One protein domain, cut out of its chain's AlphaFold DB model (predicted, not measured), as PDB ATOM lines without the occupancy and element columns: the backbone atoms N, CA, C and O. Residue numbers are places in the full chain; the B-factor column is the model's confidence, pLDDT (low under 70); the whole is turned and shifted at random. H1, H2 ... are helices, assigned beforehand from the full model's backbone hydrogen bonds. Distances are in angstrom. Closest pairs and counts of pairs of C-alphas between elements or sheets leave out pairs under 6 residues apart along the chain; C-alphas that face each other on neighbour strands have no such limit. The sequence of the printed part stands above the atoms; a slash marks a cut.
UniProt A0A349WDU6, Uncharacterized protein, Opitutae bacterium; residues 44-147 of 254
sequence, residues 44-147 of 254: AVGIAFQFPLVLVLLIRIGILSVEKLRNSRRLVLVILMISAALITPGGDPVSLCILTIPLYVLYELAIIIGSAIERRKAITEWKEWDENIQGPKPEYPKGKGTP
ATOM      1  N   ALA A  44      -0.268  -8.570  45.990       83.06
ATOM      2  CA  ALA A  44      -1.302  -8.392  44.976       83.06
ATOM      3  C   ALA A  44      -0.732  -7.870  43.651       83.06
ATOM      4  O   ALA A  44      -1.028  -8.413  42.586       83.06
ATOM      5  N   VAL A  45       0.155  -6.872  43.708       79.19
ATOM      6  CA  VAL A  45       0.865  -6.385  42.522       79.19
ATOM      7  C   VAL A  45       1.769  -7.478  41.949       79.19
ATOM      8  O   VAL A  45       1.804  -7.660  40.736       79.19
ATOM      9  N   GLY A  46       2.466  -8.246  42.793       83.75
ATOM     10  CA  GLY A  46       3.298  -9.369  42.351       83.75
ATOM     11  C   GLY A  46       2.516 -10.406  41.538       83.75
ATOM     12  O   GLY A  46       2.964 -10.808  40.464       83.75
ATOM     13  N   ILE A  47       1.319 -10.777  41.997       85.62
ATOM     14  CA  ILE A  47       0.409 -11.663  41.258       85.62
ATOM     15  C   ILE A  47      -0.078 -10.994  39.968       85.62
ATOM     16  O   ILE A  47      -0.086 -11.627  38.911       85.62
ATOM     17  N   ALA A  48      -0.430  -9.708  40.010       82.31
ATOM     18  CA  ALA A  48      -0.861  -8.977  38.820       82.31
ATOM     19  C   ALA A  48       0.219  -8.962  37.720       82.31
ATOM     20  O   ALA A  48      -0.106  -9.098  36.542       82.31
ATOM     21  N   PHE A  49       1.507  -8.897  38.081       80.81
ATOM     22  CA  PHE A  49       2.622  -8.997  37.129       80.81
ATOM     23  C   PHE A  49       2.757 -10.374  36.457       80.81
ATOM     24  O   PHE A  49       3.379 -10.473  35.398       80.81
ATOM     25  N   GLN A  50       2.169 -11.434  37.018       88.38
ATOM     26  CA  GLN A  50       2.148 -12.758  36.386       88.38
ATOM     27  C   GLN A  50       1.070 -12.859  35.303       88.38
ATOM     28  O   GLN A  50       1.232 -13.608  34.339       88.38
ATOM     29  N   PHE A  51      -0.008 -12.080  35.410       84.25
ATOM     30  CA  PHE A  51      -1.142 -12.132  34.488       84.25
ATOM     31  C   PHE A  51      -0.758 -11.922  33.003       84.25
ATOM     32  O   PHE A  51      -1.180 -12.723  32.165       84.25
ATOM     33  N   PRO A  52       0.102 -10.950  32.637       81.38
ATOM     34  CA  PRO A  52       0.596 -10.792  31.266       81.38
ATOM     35  C   PRO A  52       1.366 -12.012  30.750       81.38
ATOM     36  O   PRO A  52       1.224 -12.391  29.588       81.38
ATOM     37  N   LEU A  53       2.155 -12.661  31.610       86.31
ATOM     38  CA  LEU A  53       2.924 -13.851  31.246       86.31
ATOM     39  C   LEU A  53       2.005 -15.059  31.019       86.31
ATOM     40  O   LEU A  53       2.163 -15.780  30.033       86.31
ATOM     41  N   VAL A  54       0.999 -15.231  31.879       90.00
ATOM     42  CA  VAL A  54      -0.044 -16.257  31.727       90.00
ATOM     43  C   VAL A  54      -0.812 -16.063  30.418       90.00
ATOM     44  O   VAL A  54      -1.018 -17.025  29.682       90.00
ATOM     45  N   LEU A  55      -1.173 -14.825  30.068       86.88
ATOM     46  CA  LEU A  55      -1.835 -14.512  28.799       86.88
ATOM     47  C   LEU A  55      -1.012 -14.952  27.583       86.88
ATOM     48  O   LEU A  55      -1.547 -15.611  26.691       86.88
ATOM     49  N   VAL A  56       0.287 -14.639  27.552       85.75
ATOM     50  CA  VAL A  56       1.178 -15.065  26.458       85.75
ATOM     51  C   VAL A  56       1.260 -16.590  26.373       85.75
ATOM     52  O   VAL A  56       1.234 -17.147  25.272       85.75
ATOM     53  N   LEU A  57       1.322 -17.277  27.515       89.69
ATOM     54  CA  LEU A  57       1.343 -18.739  27.561       89.69
ATOM     55  C   LEU A  57       0.050 -19.342  26.987       89.69
ATOM     56  O   LEU A  57       0.111 -20.247  26.156       89.69
ATOM     57  N   LEU A  58      -1.110 -18.805  27.371       89.06
ATOM     58  CA  LEU A  58      -2.416 -19.238  26.861       89.06
ATOM     59  C   LEU A  58      -2.548 -19.033  25.348       89.06
ATOM     60  O   LEU A  58      -3.119 -19.887  24.665       89.06
ATOM     61  N   ILE A  59      -1.994 -17.936  24.819       87.25
ATOM     62  CA  ILE A  59      -1.929 -17.693  23.372       87.25
ATOM     63  C   ILE A  59      -1.029 -18.723  22.695       87.25
ATOM     64  O   ILE A  59      -1.393 -19.286  21.665       87.25
ATOM     65  N   ARG A  60       0.131 -19.023  23.288       84.81
ATOM     66  CA  ARG A  60       1.082 -19.985  22.724       84.81
ATOM     67  C   ARG A  60       0.521 -21.408  22.652       84.81
ATOM     68  O   ARG A  60       0.833 -22.120  21.703       84.81
ATOM     69  N   ILE A  61      -0.296 -21.809  23.626       89.75
ATOM     70  CA  ILE A  61      -0.967 -23.121  23.648       89.75
ATOM     71  C   ILE A  61      -2.210 -23.132  22.729       89.75
ATOM     72  O   ILE A  61      -2.686 -24.195  22.348       89.75
ATOM     73  N   GLY A  62      -2.716 -21.963  22.317       82.81
ATOM     74  CA  GLY A  62      -3.870 -21.834  21.419       82.81
ATOM     75  C   GLY A  62      -5.232 -21.831  22.122       82.81
ATOM     76  O   GLY A  62      -6.262 -21.836  21.455       82.81
ATOM     77  N   ILE A  63      -5.260 -21.784  23.460       88.19
ATOM     78  CA  ILE A  63      -6.504 -21.683  24.249       88.19
ATOM     79  C   ILE A  63      -7.149 -20.303  24.052       88.19
ATOM     80  O   ILE A  63      -8.374 -20.165  24.020       88.19
ATOM     81  N   LEU A  64      -6.319 -19.268  23.905       85.62
ATOM     82  CA  LEU A  64      -6.752 -17.885  23.775       85.62
ATOM     83  C   LEU A  64      -6.215 -17.281  22.476       85.62
ATOM     84  O   LEU A  64      -5.009 -17.233  22.273       85.62
ATOM     85  N   SER A  65      -7.092 -16.791  21.599       84.94
ATOM     86  CA  SER A  65      -6.656 -16.133  20.363       84.94
ATOM     87  C   SER A  65      -6.370 -14.649  20.581       84.94
ATOM     88  O   SER A  65      -7.039 -13.966  21.367       84.94
ATOM     89  N   VAL A  66      -5.406 -14.122  19.827       84.69
ATOM     90  CA  VAL A  66      -5.050 -12.697  19.851       84.69
ATOM     91  C   VAL A  66      -6.239 -11.835  19.425       84.69
ATOM     92  O   VAL A  66      -6.440 -10.741  19.948       84.69
ATOM     93  N   GLU A  67      -7.083 -12.334  18.519       82.75
ATOM     94  CA  GLU A  67      -8.289 -11.635  18.071       82.75
ATOM     95  C   GLU A  67      -9.333 -11.489  19.190       82.75
ATOM     96  O   GLU A  67      -9.889 -10.402  19.365       82.75
ATOM     97  N   LYS A  68      -9.535 -12.524  20.020       84.06
ATOM     98  CA  LYS A  68     -10.410 -12.440  21.204       84.06
ATOM     99  C   LYS A  68      -9.892 -11.412  22.206       84.06
ATOM    100  O   LYS A  68     -10.663 -10.591  22.693       84.06
ATOM    101  N   LEU A  69      -8.585 -11.410  22.463       83.06
ATOM    102  CA  LEU A  69      -7.945 -10.402  23.309       83.06
ATOM    103  C   LEU A  69      -8.138  -8.991  22.747       83.06
ATOM    104  O   LEU A  69      -8.535  -8.078  23.467       83.06
ATOM    105  N   ARG A  70      -7.956  -8.816  21.434       82.94
ATOM    106  CA  ARG A  70      -8.124  -7.515  20.781       82.94
ATOM    107  C   ARG A  70      -9.555  -6.984  20.882       82.94
ATOM    108  O   ARG A  70      -9.728  -5.777  21.027       82.94
ATOM    109  N   ASN A  71     -10.557  -7.858  20.825       86.12
ATOM    110  CA  ASN A  71     -11.965  -7.475  20.947       86.12
ATOM    111  C   ASN A  71     -12.358  -7.159  22.399       86.12
ATOM    112  O   ASN A  71     -13.155  -6.255  22.643       86.12
ATOM    113  N   SER A  72     -11.737  -7.830  23.370       85.06
ATOM    114  CA  SER A  72     -12.022  -7.663  24.800       85.06
ATOM    115  C   SER A  72     -11.205  -6.560  25.490       85.06
ATOM    116  O   SER A  72     -11.213  -6.486  26.716       85.06
ATOM    117  N   ARG A  73     -10.545  -5.656  24.748       85.94
ATOM    118  CA  ARG A  73      -9.724  -4.555  25.309       85.94
ATOM    119  C   ARG A  73     -10.452  -3.723  26.364       85.94
ATOM    120  O   ARG A  73      -9.877  -3.404  27.398       85.94
ATOM    121  N   ARG A  74     -11.715  -3.376  26.098       87.44
ATOM    122  CA  ARG A  74     -12.548  -2.588  27.023       87.44
ATOM    123  C   ARG A  74     -12.843  -3.365  28.304       87.44
ATOM    124  O   ARG A  74     -12.769  -2.804  29.386       87.44
ATOM    125  N   LEU A  75     -13.122  -4.661  28.169       87.69
ATOM    126  CA  LEU A  75     -13.417  -5.549  29.290       87.69
ATOM    127  C   LEU A  75     -12.177  -5.719  30.176       87.69
ATOM    128  O   LEU A  75     -12.267  -5.561  31.389       87.69
ATOM    129  N   VAL A  76     -11.008  -5.955  29.577       87.38
ATOM    130  CA  VAL A  76      -9.749  -6.080  30.325       87.38
ATOM    131  C   VAL A  76      -9.392  -4.782  31.040       87.38
ATOM    132  O   VAL A  76      -8.999  -4.833  32.198       87.38
ATOM    133  N   LEU A  77      -9.577  -3.624  30.401       87.12
ATOM    134  CA  LEU A  77      -9.337  -2.333  31.052       87.12
ATOM    135  C   LEU A  77     -10.215  -2.157  32.299       87.12
ATOM    136  O   LEU A  77      -9.711  -1.759  33.343       87.12
ATOM    137  N   VAL A  78     -11.499  -2.520  32.216       89.38
ATOM    138  CA  VAL A  78     -12.418  -2.473  33.363       89.38
ATOM    139  C   VAL A  78     -11.992  -3.450  34.460       89.38
ATOM    140  O   VAL A  78     -11.953  -3.064  35.623       89.38
ATOM    141  N   ILE A  79     -11.609  -4.685  34.114       88.31
ATOM    142  CA  ILE A  79     -11.105  -5.658  35.098       88.31
ATOM    143  C   ILE A  79      -9.855  -5.124  35.796       88.31
ATOM    144  O   ILE A  79      -9.781  -5.188  37.018       88.31
ATOM    145  N   LEU A  80      -8.899  -4.572  35.045       87.44
ATOM    146  CA  LEU A  80      -7.676  -4.009  35.613       87.44
ATOM    147  C   LEU A  80      -7.979  -2.838  36.549       87.44
ATOM    148  O   LEU A  80      -7.389  -2.777  37.621       87.44
ATOM    149  N   MET A  81      -8.922  -1.963  36.192       86.69
ATOM    150  CA  MET A  81      -9.363  -0.876  37.071       86.69
ATOM    151  C   MET A  81     -10.035  -1.394  38.345       86.69
ATOM    152  O   MET A  81      -9.747  -0.889  39.423       86.69
ATOM    153  N   ILE A  82     -10.890  -2.417  38.249       88.31
ATOM    154  CA  ILE A  82     -11.530  -3.033  39.422       88.31
ATOM    155  C   ILE A  82     -10.476  -3.699  40.311       88.31
ATOM    156  O   ILE A  82     -10.474  -3.496  41.521       88.31
ATOM    157  N   SER A  83      -9.547  -4.463  39.731       84.94
ATOM    158  CA  SER A  83      -8.442  -5.069  40.476       84.94
ATOM    159  C   SER A  83      -7.555  -4.012  41.129       84.94
ATOM    160  O   SER A  83      -7.184  -4.172  42.285       84.94
ATOM    161  N   ALA A  84      -7.258  -2.916  40.428       83.25
ATOM    162  CA  ALA A  84      -6.509  -1.795  40.980       83.25
ATOM    163  C   ALA A  84      -7.242  -1.160  42.166       83.25
ATOM    164  O   ALA A  84      -6.637  -1.006  43.223       83.25
ATOM    165  N   ALA A  85      -8.541  -0.892  42.018       84.19
ATOM    166  CA  ALA A  85      -9.385  -0.336  43.071       84.19
ATOM    167  C   ALA A  85      -9.416  -1.219  44.325       84.19
ATOM    168  O   ALA A  85      -9.399  -0.696  45.432       84.19
ATOM    169  N   LEU A  86      -9.431  -2.547  44.162       83.19
ATOM    170  CA  LEU A  86      -9.387  -3.484  45.287       83.19
ATOM    171  C   LEU A  86      -8.037  -3.460  46.012       83.19
ATOM    172  O   LEU A  86      -7.998  -3.636  47.224       83.19
ATOM    173  N   ILE A  87      -6.938  -3.261  45.281       79.25
ATOM    174  CA  ILE A  87      -5.581  -3.229  45.845       79.25
ATOM    175  C   ILE A  87      -5.314  -1.905  46.572       79.25
ATOM    176  O   ILE A  87      -4.605  -1.882  47.578       79.25
ATOM    177  N   THR A  88      -5.862  -0.798  46.069       74.62
ATOM    178  CA  THR A  88      -5.682   0.535  46.652       74.62
ATOM    179  C   THR A  88      -6.694   0.795  47.777       74.62
ATOM    180  O   THR A  88      -7.888   0.852  47.496       74.62
ATOM    181  N   PRO A  89      -6.266   1.053  49.026       64.00
ATOM    182  CA  PRO A  89      -7.168   1.308  50.147       64.00
ATOM    183  C   PRO A  89      -7.966   2.607  49.977       64.00
ATOM    184  O   PRO A  89      -9.044   2.730  50.549       64.00
ATOM    185  N   GLY A  90      -7.453   3.563  49.191       65.75
ATOM    186  CA  GLY A  90      -8.109   4.844  48.913       65.75
ATOM    187  C   GLY A  90      -9.139   4.813  47.782       65.75
ATOM    188  O   GLY A  90      -9.974   5.710  47.718       65.75
ATOM    189  N   GLY A  91      -9.112   3.803  46.899       67.75
ATOM    190  CA  GLY A  91     -10.029   3.701  45.753       67.75
ATOM    191  C   GLY A  91     -10.099   4.960  44.872       67.75
ATOM    192  O   GLY A  91     -11.110   5.202  44.214       67.75
ATOM    193  N   ASP A  92      -9.062   5.793  44.892       74.44
ATOM    194  CA  ASP A  92      -9.069   7.117  44.294       74.44
ATOM    195  C   ASP A  92      -8.712   7.062  42.796       74.44
ATOM    196  O   ASP A  92      -7.889   6.240  42.378       74.44
ATOM    197  N   PRO A  93      -9.278   7.947  41.953       77.00
ATOM    198  CA  PRO A  93      -9.055   7.890  40.508       77.00
ATOM    199  C   PRO A  93      -7.588   8.056  40.085       77.00
ATOM    200  O   PRO A  93      -7.187   7.506  39.059       77.00
ATOM    201  N   VAL A  94      -6.786   8.807  40.849       75.06
ATOM    202  CA  VAL A  94      -5.397   9.139  40.491       75.06
ATOM    203  C   VAL A  94      -4.481   7.936  40.707       75.06
ATOM    204  O   VAL A  94      -3.836   7.482  39.757       75.06
ATOM    205  N   SER A  95      -4.474   7.363  41.910       73.44
ATOM    206  CA  SER A  95      -3.709   6.156  42.245       73.44
ATOM    207  C   SER A  95      -4.169   4.963  41.413       73.44
ATOM    208  O   SER A  95      -3.349   4.166  40.950       73.44
ATOM    209  N   LEU A  96      -5.472   4.882  41.128       81.88
ATOM    210  CA  LEU A  96      -6.035   3.868  40.243       81.88
ATOM    211  C   LEU A  96      -5.476   3.985  38.820       81.88
ATOM    212  O   LEU A  96      -5.085   2.970  38.238       81.88
ATOM    213  N   CYS A  97      -5.365   5.195  38.265       78.75
ATOM    214  CA  CYS A  97      -4.739   5.403  36.956       78.75
ATOM    215  C   CYS A  97      -3.252   5.027  36.972       78.75
ATOM    216  O   CYS A  97      -2.798   4.315  36.076       78.75
ATOM    217  N   ILE A  98      -2.512   5.438  38.005       75.19
ATOM    218  CA  ILE A  98      -1.074   5.160  38.153       75.19
ATOM    219  C   ILE A  98      -0.782   3.656  38.154       75.19
ATOM    220  O   ILE A  98       0.210   3.232  37.566       75.19
ATOM    221  N   LEU A  99      -1.647   2.839  38.765       77.38
ATOM    222  CA  LEU A  99      -1.491   1.382  38.795       77.38
ATOM    223  C   LEU A  99      -2.044   0.699  37.534       77.38
ATOM    224  O   LEU A  99      -1.456  -0.260  37.029       77.38
ATOM    225  N   THR A 100      -3.151   1.202  36.987       82.56
ATOM    226  CA  THR A 100      -3.805   0.610  35.809       82.56
ATOM    227  C   THR A 100      -2.982   0.807  34.539       82.56
ATOM    228  O   THR A 100      -2.865  -0.123  33.743       82.56
ATOM    229  N   ILE A 101      -2.392   1.990  34.342       83.25
ATOM    230  CA  ILE A 101      -1.587   2.322  33.156       83.25
ATOM    231  C   ILE A 101      -0.476   1.289  32.898       83.25
ATOM    232  O   ILE A 101      -0.461   0.712  31.807       83.25
ATOM    233  N   PRO A 102       0.439   0.993  33.845       78.56
ATOM    234  CA  PRO A 102       1.511   0.033  33.605       78.56
ATOM    235  C   PRO A 102       0.970  -1.379  33.355       78.56
ATOM    236  O   PRO A 102       1.451  -2.053  32.447       78.56
ATOM    237  N   LEU A 103      -0.066  -1.823  34.075       82.31
ATOM    238  CA  LEU A 103      -0.677  -3.135  33.829       82.31
ATOM    239  C   LEU A 103      -1.302  -3.232  32.431       82.31
ATOM    240  O   LEU A 103      -1.142  -4.244  31.746       82.31
ATOM    241  N   TYR A 104      -1.975  -2.171  31.984       85.62
ATOM    242  CA  TYR A 104      -2.556  -2.105  30.647       85.62
ATOM    243  C   TYR A 104      -1.477  -2.107  29.558       85.62
ATOM    244  O   TYR A 104      -1.618  -2.782  28.538       85.62
ATOM    245  N   VAL A 105      -0.356  -1.422  29.794       84.12
ATOM    246  CA  VAL A 105       0.814  -1.461  28.908       84.12
ATOM    247  C   VAL A 105       1.369  -2.884  28.792       84.12
ATOM    248  O   VAL A 105       1.635  -3.343  27.679       84.12
ATOM    249  N   LEU A 106       1.499  -3.614  29.905       84.19
ATOM    250  CA  LEU A 106       1.942  -5.013  29.884       84.19
ATOM    251  C   LEU A 106       0.958  -5.917  29.124       84.19
ATOM    252  O   LEU A 106       1.377  -6.823  28.402       84.19
ATOM    253  N   TYR A 107      -0.344  -5.668  29.260       85.50
ATOM    254  CA  TYR A 107      -1.374  -6.377  28.505       85.50
ATOM    255  C   TYR A 107      -1.253  -6.144  26.992       85.50
ATOM    256  O   TYR A 107      -1.295  -7.096  26.211       85.50
ATOM    257  N   GLU A 108      -1.042  -4.900  26.560       86.19
ATOM    258  CA  GLU A 108      -0.850  -4.591  25.141       86.19
ATOM    259  C   GLU A 108       0.434  -5.243  24.599       86.19
ATOM    260  O   GLU A 108       0.434  -5.810  23.504       86.19
ATOM    261  N   LEU A 109       1.509  -5.256  25.395       83.69
ATOM    262  CA  LEU A 109       2.749  -5.959  25.062       83.69
ATOM    263  C   LEU A 109       2.513  -7.469  24.869       83.69
ATOM    264  O   LEU A 109       3.020  -8.055  23.910       83.69
ATOM    265  N   ALA A 110       1.692  -8.092  25.720       84.88
ATOM    266  CA  ALA A 110       1.309  -9.497  25.583       84.88
ATOM    267  C   ALA A 110       0.549  -9.772  24.273       84.88
ATOM    268  O   ALA A 110       0.815 -10.777  23.612       84.88
ATOM    269  N   ILE A 111      -0.344  -8.869  23.850       85.12
ATOM    270  CA  ILE A 111      -1.044  -8.966  22.556       85.12
ATOM    271  C   ILE A 111      -0.056  -8.881  21.391       85.12
ATOM    272  O   ILE A 111      -0.150  -9.674  20.453       85.12
ATOM    273  N   ILE A 112       0.892  -7.940  21.436       84.00
ATOM    274  CA  ILE A 112       1.893  -7.751  20.374       84.00
ATOM    275  C   ILE A 112       2.757  -9.009  20.229       84.00
ATOM    276  O   ILE A 112       2.919  -9.534  19.124       84.00
ATOM    277  N   ILE A 113       3.267  -9.531  21.348       84.69
ATOM    278  CA  ILE A 113       4.077 -10.755  21.370       84.69
ATOM    279  C   ILE A 113       3.245 -11.954  20.900       84.69
ATOM    280  O   ILE A 113       3.701 -12.719  20.050       84.69
ATOM    281  N   GLY A 114       2.013 -12.096  21.393       85.38
ATOM    282  CA  GLY A 114       1.090 -13.153  20.983       85.38
ATOM    283  C   GLY A 114       0.811 -13.137  19.479       85.38
ATOM    284  O   GLY A 114       0.897 -14.176  18.828       85.38
ATOM    285  N   SER A 115       0.582 -11.953  18.904       84.00
ATOM    286  CA  SER A 115       0.378 -11.776  17.461       84.00
ATOM    287  C   SER A 115       1.597 -12.211  16.650       84.00
ATOM    288  O   SER A 115       1.465 -12.877  15.621       84.00
ATOM    289  N   ALA A 116       2.801 -11.876  17.123       83.75
ATOM    290  CA  ALA A 116       4.037 -12.295  16.477       83.75
ATOM    291  C   ALA A 116       4.230 -13.821  16.532       83.75
ATOM    292  O   ALA A 116       4.693 -14.408  15.551       83.75
ATOM    293  N   ILE A 117       3.865 -14.466  17.645       85.19
ATOM    294  CA  ILE A 117       3.943 -15.926  17.812       85.19
ATOM    295  C   ILE A 117       2.946 -16.632  16.885       85.19
ATOM    296  O   ILE A 117       3.350 -17.523  16.138       85.19
ATOM    297  N   GLU A 118       1.679 -16.214  16.890       84.38
ATOM    298  CA  GLU A 118       0.614 -16.805  16.067       84.38
ATOM    299  C   GLU A 118       0.947 -16.694  14.572       84.38
ATOM    300  O   GLU A 118       0.860 -17.671  13.829       84.38
ATOM    301  N   ARG A 119       1.467 -15.535  14.143       83.56
ATOM    302  CA  ARG A 119       1.925 -15.328  12.764       83.56
ATOM    303  C   ARG A 119       3.088 -16.242  12.386       83.56
ATOM    304  O   ARG A 119       3.096 -16.781  11.284       83.56
ATOM    305  N   ARG A 120       4.084 -16.402  13.263       84.81
ATOM    306  CA  ARG A 120       5.226 -17.295  13.000       84.81
ATOM    307  C   ARG A 120       4.760 -18.738  12.848       84.81
ATOM    308  O   ARG A 120       5.182 -19.390  11.903       84.81
ATOM    309  N   LYS A 121       3.859 -19.195  13.723       85.19
ATOM    310  CA  LYS A 121       3.298 -20.548  13.670       85.19
ATOM    311  C   LYS A 121       2.535 -20.791  12.364       85.19
ATOM    312  O   LYS A 121       2.840 -21.752  11.670       85.19
ATOM    313  N   ALA A 122       1.659 -19.863  11.972       85.69
ATOM    314  CA  ALA A 122       0.902 -19.959  10.724       85.69
ATOM    315  C   ALA A 122       1.802 -19.978   9.471       85.69
ATOM    316  O   ALA A 122       1.525 -20.695   8.516       85.69
ATOM    317  N   ILE A 123       2.896 -19.205   9.461       87.19
ATOM    318  CA  ILE A 123       3.861 -19.214   8.349       87.19
ATOM    319  C   ILE A 123       4.616 -20.547   8.281       87.19
ATOM    320  O   ILE A 123       4.838 -21.051   7.182       87.19
ATOM    321  N   THR A 124       5.013 -21.112   9.426       87.81
ATOM    322  CA  THR A 124       5.674 -22.423   9.481       87.81
ATOM    323  C   THR A 124       4.740 -23.528   8.997       87.81
ATOM    324  O   THR A 124       5.113 -24.255   8.085       87.81
ATOM    325  N   GLU A 125       3.507 -23.581   9.512       86.88
ATOM    326  CA  GLU A 125       2.479 -24.547   9.089       86.88
ATOM    327  C   GLU A 125       2.191 -24.439   7.581       86.88
ATOM    328  O   GLU A 125       2.106 -25.445   6.885       86.88
ATOM    329  N   TRP A 126       2.136 -23.222   7.032       88.31
ATOM    330  CA  TRP A 126       1.972 -23.011   5.591       88.31
ATOM    331  C   TRP A 126       3.198 -23.441   4.768       88.31
ATOM    332  O   TRP A 126       3.070 -23.891   3.626       88.31
ATOM    333  N   LYS A 127       4.413 -23.281   5.306       88.31
ATOM    334  CA  LYS A 127       5.659 -23.685   4.634       88.31
ATOM    335  C   LYS A 127       5.822 -25.205   4.623       88.31
ATOM    336  O   LYS A 127       6.287 -25.741   3.624       88.31
ATOM    337  N   GLU A 128       5.435 -25.855   5.714       90.06
ATOM    338  CA  GLU A 128       5.492 -27.306   5.921       90.06
ATOM    339  C   GLU A 128       4.243 -28.035   5.405       90.06
ATOM    340  O   GLU A 128       4.126 -29.246   5.571       90.06
ATOM    341  N   TRP A 129       3.315 -27.315   4.769       88.38
ATOM    342  CA  TRP A 129       2.099 -27.896   4.220       88.38
ATOM    343  C   TRP A 129       2.413 -28.960   3.163       88.38
ATOM    344  O   TRP A 129       2.943 -28.642   2.096       88.38
ATOM    345  N   ASP A 130       2.034 -30.203   3.451       90.38
ATOM    346  CA  ASP A 130       2.111 -31.321   2.515       90.38
ATOM    347  C   ASP A 130       0.741 -31.546   1.869       90.38
ATOM    348  O   ASP A 130      -0.202 -32.018   2.514       90.38
ATOM    349  N   GLU A 131       0.640 -31.211   0.581       89.56
ATOM    350  CA  GLU A 131      -0.598 -31.345  -0.191       89.56
ATOM    351  C   GLU A 131      -1.096 -32.794  -0.264       89.56
ATOM    352  O   GLU A 131      -2.303 -33.026  -0.341       89.56
ATOM    353  N   ASN A 132      -0.188 -33.770  -0.166       89.75
ATOM    354  CA  ASN A 132      -0.538 -35.186  -0.244       89.75
ATOM    355  C   ASN A 132      -1.202 -35.699   1.041       89.75
ATOM    356  O   ASN A 132      -1.979 -36.651   0.987       89.75
ATOM    357  N   ILE A 133      -0.898 -35.089   2.194       89.69
ATOM    358  CA  ILE A 133      -1.416 -35.503   3.508       89.69
ATOM    359  C   ILE A 133      -2.616 -34.636   3.925       89.69
ATOM    360  O   ILE A 133      -3.575 -35.151   4.496       89.69
ATOM    361  N   GLN A 134      -2.565 -33.323   3.672       86.94
ATOM    362  CA  GLN A 134      -3.500 -32.340   4.244       86.94
ATOM    363  C   GLN A 134      -4.486 -31.747   3.219       86.94
ATOM    364  O   GLN A 134      -5.404 -31.022   3.602       86.94
ATOM    365  N   GLY A 135      -4.343 -32.078   1.931       88.94
ATOM    366  CA  GLY A 135      -5.183 -31.557   0.851       88.94
ATOM    367  C   GLY A 135      -4.651 -30.251   0.240       88.94
ATOM    368  O   GLY A 135      -3.493 -29.890   0.457       88.94
ATOM    369  N   PRO A 136      -5.464 -29.529  -0.557       88.75
ATOM    370  CA  PRO A 136      -5.006 -28.349  -1.286       88.75
ATOM    371  C   PRO A 136      -4.485 -27.270  -0.334       88.75
ATOM    372  O   PRO A 136      -5.109 -26.963   0.685       88.75
ATOM    373  N   LYS A 137      -3.333 -26.691  -0.683       87.69
ATOM    374  CA  LYS A 137      -2.627 -25.726   0.157       87.69
ATOM    375  C   LYS A 137      -3.504 -24.515   0.495       87.69
ATOM    376  O   LYS A 137      -4.022 -23.875  -0.423       87.69
ATOM    377  N   PRO A 138      -3.662 -24.159   1.786       86.62
ATOM    378  CA  PRO A 138      -4.466 -23.018   2.182       86.62
ATOM    379  C   PRO A 138      -3.826 -21.718   1.695       86.62
ATOM    380  O   PRO A 138      -2.616 -21.633   1.443       86.62
ATOM    381  N   GLU A 139      -4.645 -20.673   1.589       84.88
ATOM    382  CA  GLU A 139      -4.155 -19.345   1.239       84.88
ATOM    383  C   GLU A 139      -3.068 -18.878   2.215       84.88
ATOM    384  O   GLU A 139      -3.110 -19.153   3.418       84.88
ATOM    385  N   TYR A 140      -2.084 -18.147   1.684       81.06
ATOM    386  CA  TYR A 140      -0.995 -17.602   2.487       81.06
ATOM    387  C   TYR A 140      -1.563 -16.760   3.638       81.06
ATOM    388  O   TYR A 140      -2.367 -15.857   3.369       81.06
ATOM    389  N   PRO A 141      -1.145 -16.997   4.900       79.25
ATOM    390  CA  PRO A 141      -1.675 -16.275   6.046       79.25
ATOM    391  C   PRO A 141      -1.360 -14.779   5.914       79.25
ATOM    392  O   PRO A 141      -0.271 -14.302   6.245       79.25
ATOM    393  N   LYS A 142      -2.336 -14.010   5.414       73.75
ATOM    394  CA  LYS A 142      -2.264 -12.552   5.346       73.75
ATOM    395  C   LYS A 142      -2.338 -12.025   6.768       73.75
ATOM    396  O   LYS A 142      -3.393 -12.023   7.398       73.75
ATOM    397  N   GLY A 143      -1.201 -11.564   7.280       65.50
ATOM    398  CA  GLY A 143      -1.160 -10.888   8.564       65.50
ATOM    399  C   GLY A 143      -2.053  -9.652   8.509       65.50
ATOM    400  O   GLY A 143      -1.694  -8.669   7.863       65.50
ATOM    401  N   LYS A 144      -3.191  -9.675   9.211       63.03
ATOM    402  CA  LYS A 144      -3.852  -8.442   9.647       63.03
ATOM    403  C   LYS A 144      -2.891  -7.783  10.633       63.03
ATOM    404  O   LYS A 144      -2.949  -8.049  11.830       63.03
ATOM    405  N   GLY A 145      -1.933  -7.019  10.108       60.34
ATOM    406  CA  GLY A 145      -1.000  -6.260  10.923       60.34
ATOM    407  C   GLY A 145      -1.806  -5.446  11.922       60.34
ATOM    408  O   GLY A 145      -2.812  -4.835  11.557       60.34
ATOM    409  N   THR A 146      -1.404  -5.479  13.190       64.31
ATOM    410  CA  THR A 146      -1.883  -4.504  14.172       64.31
ATOM    411  C   THR A 146      -1.843  -3.128  13.503       64.31
ATOM    412  O   THR A 146      -0.793  -2.794  12.941       64.31
ATOM    413  N   PRO A 147      -2.957  -2.373  13.467       68.94
ATOM    414  CA  PRO A 147      -3.001  -1.153  12.681       68.94
ATOM    415  C   PRO A 147      -1.864  -0.240  13.127       68.94
ATOM    416  O   PRO A 147      -1.620  -0.098  14.322       68.94
TER     417      PRO A 147
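Overview. This is residues 44 to 147 of the 254 residues of an uncharacterized protein of Opitutae bacterium (UniProt A0A349WDU6). Look for a rod built on one long helix, H4, with H1 side by side with part of it and H2 and H3 packed on it. Beyond them H4 leads to little H5, where residues 130 to 136 stick out, and residues 135 to 147 fold back. The 104 printed residues, all helix in class, hold H1 to H5 in order and no named strand; the whole is loose, with radius of gyration of the C-alphas 18.0 A and spans 64 by 25 by 15 A.

Along the chain. Find C-alpha 44 at (-1.302, -8.392, 44.976); H1 runs to residue 61, 25.9 A. Next come H2, residues 66 to 71, and H3, residues 73 to 87. H4, residues 93 to 127, runs 50.0 A to (5.659, -23.685, 4.634); H5 is residues 131 to 134.

Arrangement. The hub H4 touches H1 with residues 103 to 118 alone, the same way at a shallow tilt of 17 degrees; the closest C-alphas, Pro 52 and Tyr 107, are 5.6 A apart. H3 and H4 form a hairpin, closest at C-alphas 84 and 96, 5.7 A. H2 touches H4, closest at C-alphas 66 and 115, 6.0 A. O i to N i+4 pairs are within hydrogen-bond range throughout H2 and H3, 10 of 14 in H1 and 29 of 31 in H4.

Size, cuts and confidence. The farthest C-alphas, Gly 90 and Asn 132, are 63.8 A apart. The printed part has no cut; pLDDT is under 70 at residues 89 to 91 and 143 to 147.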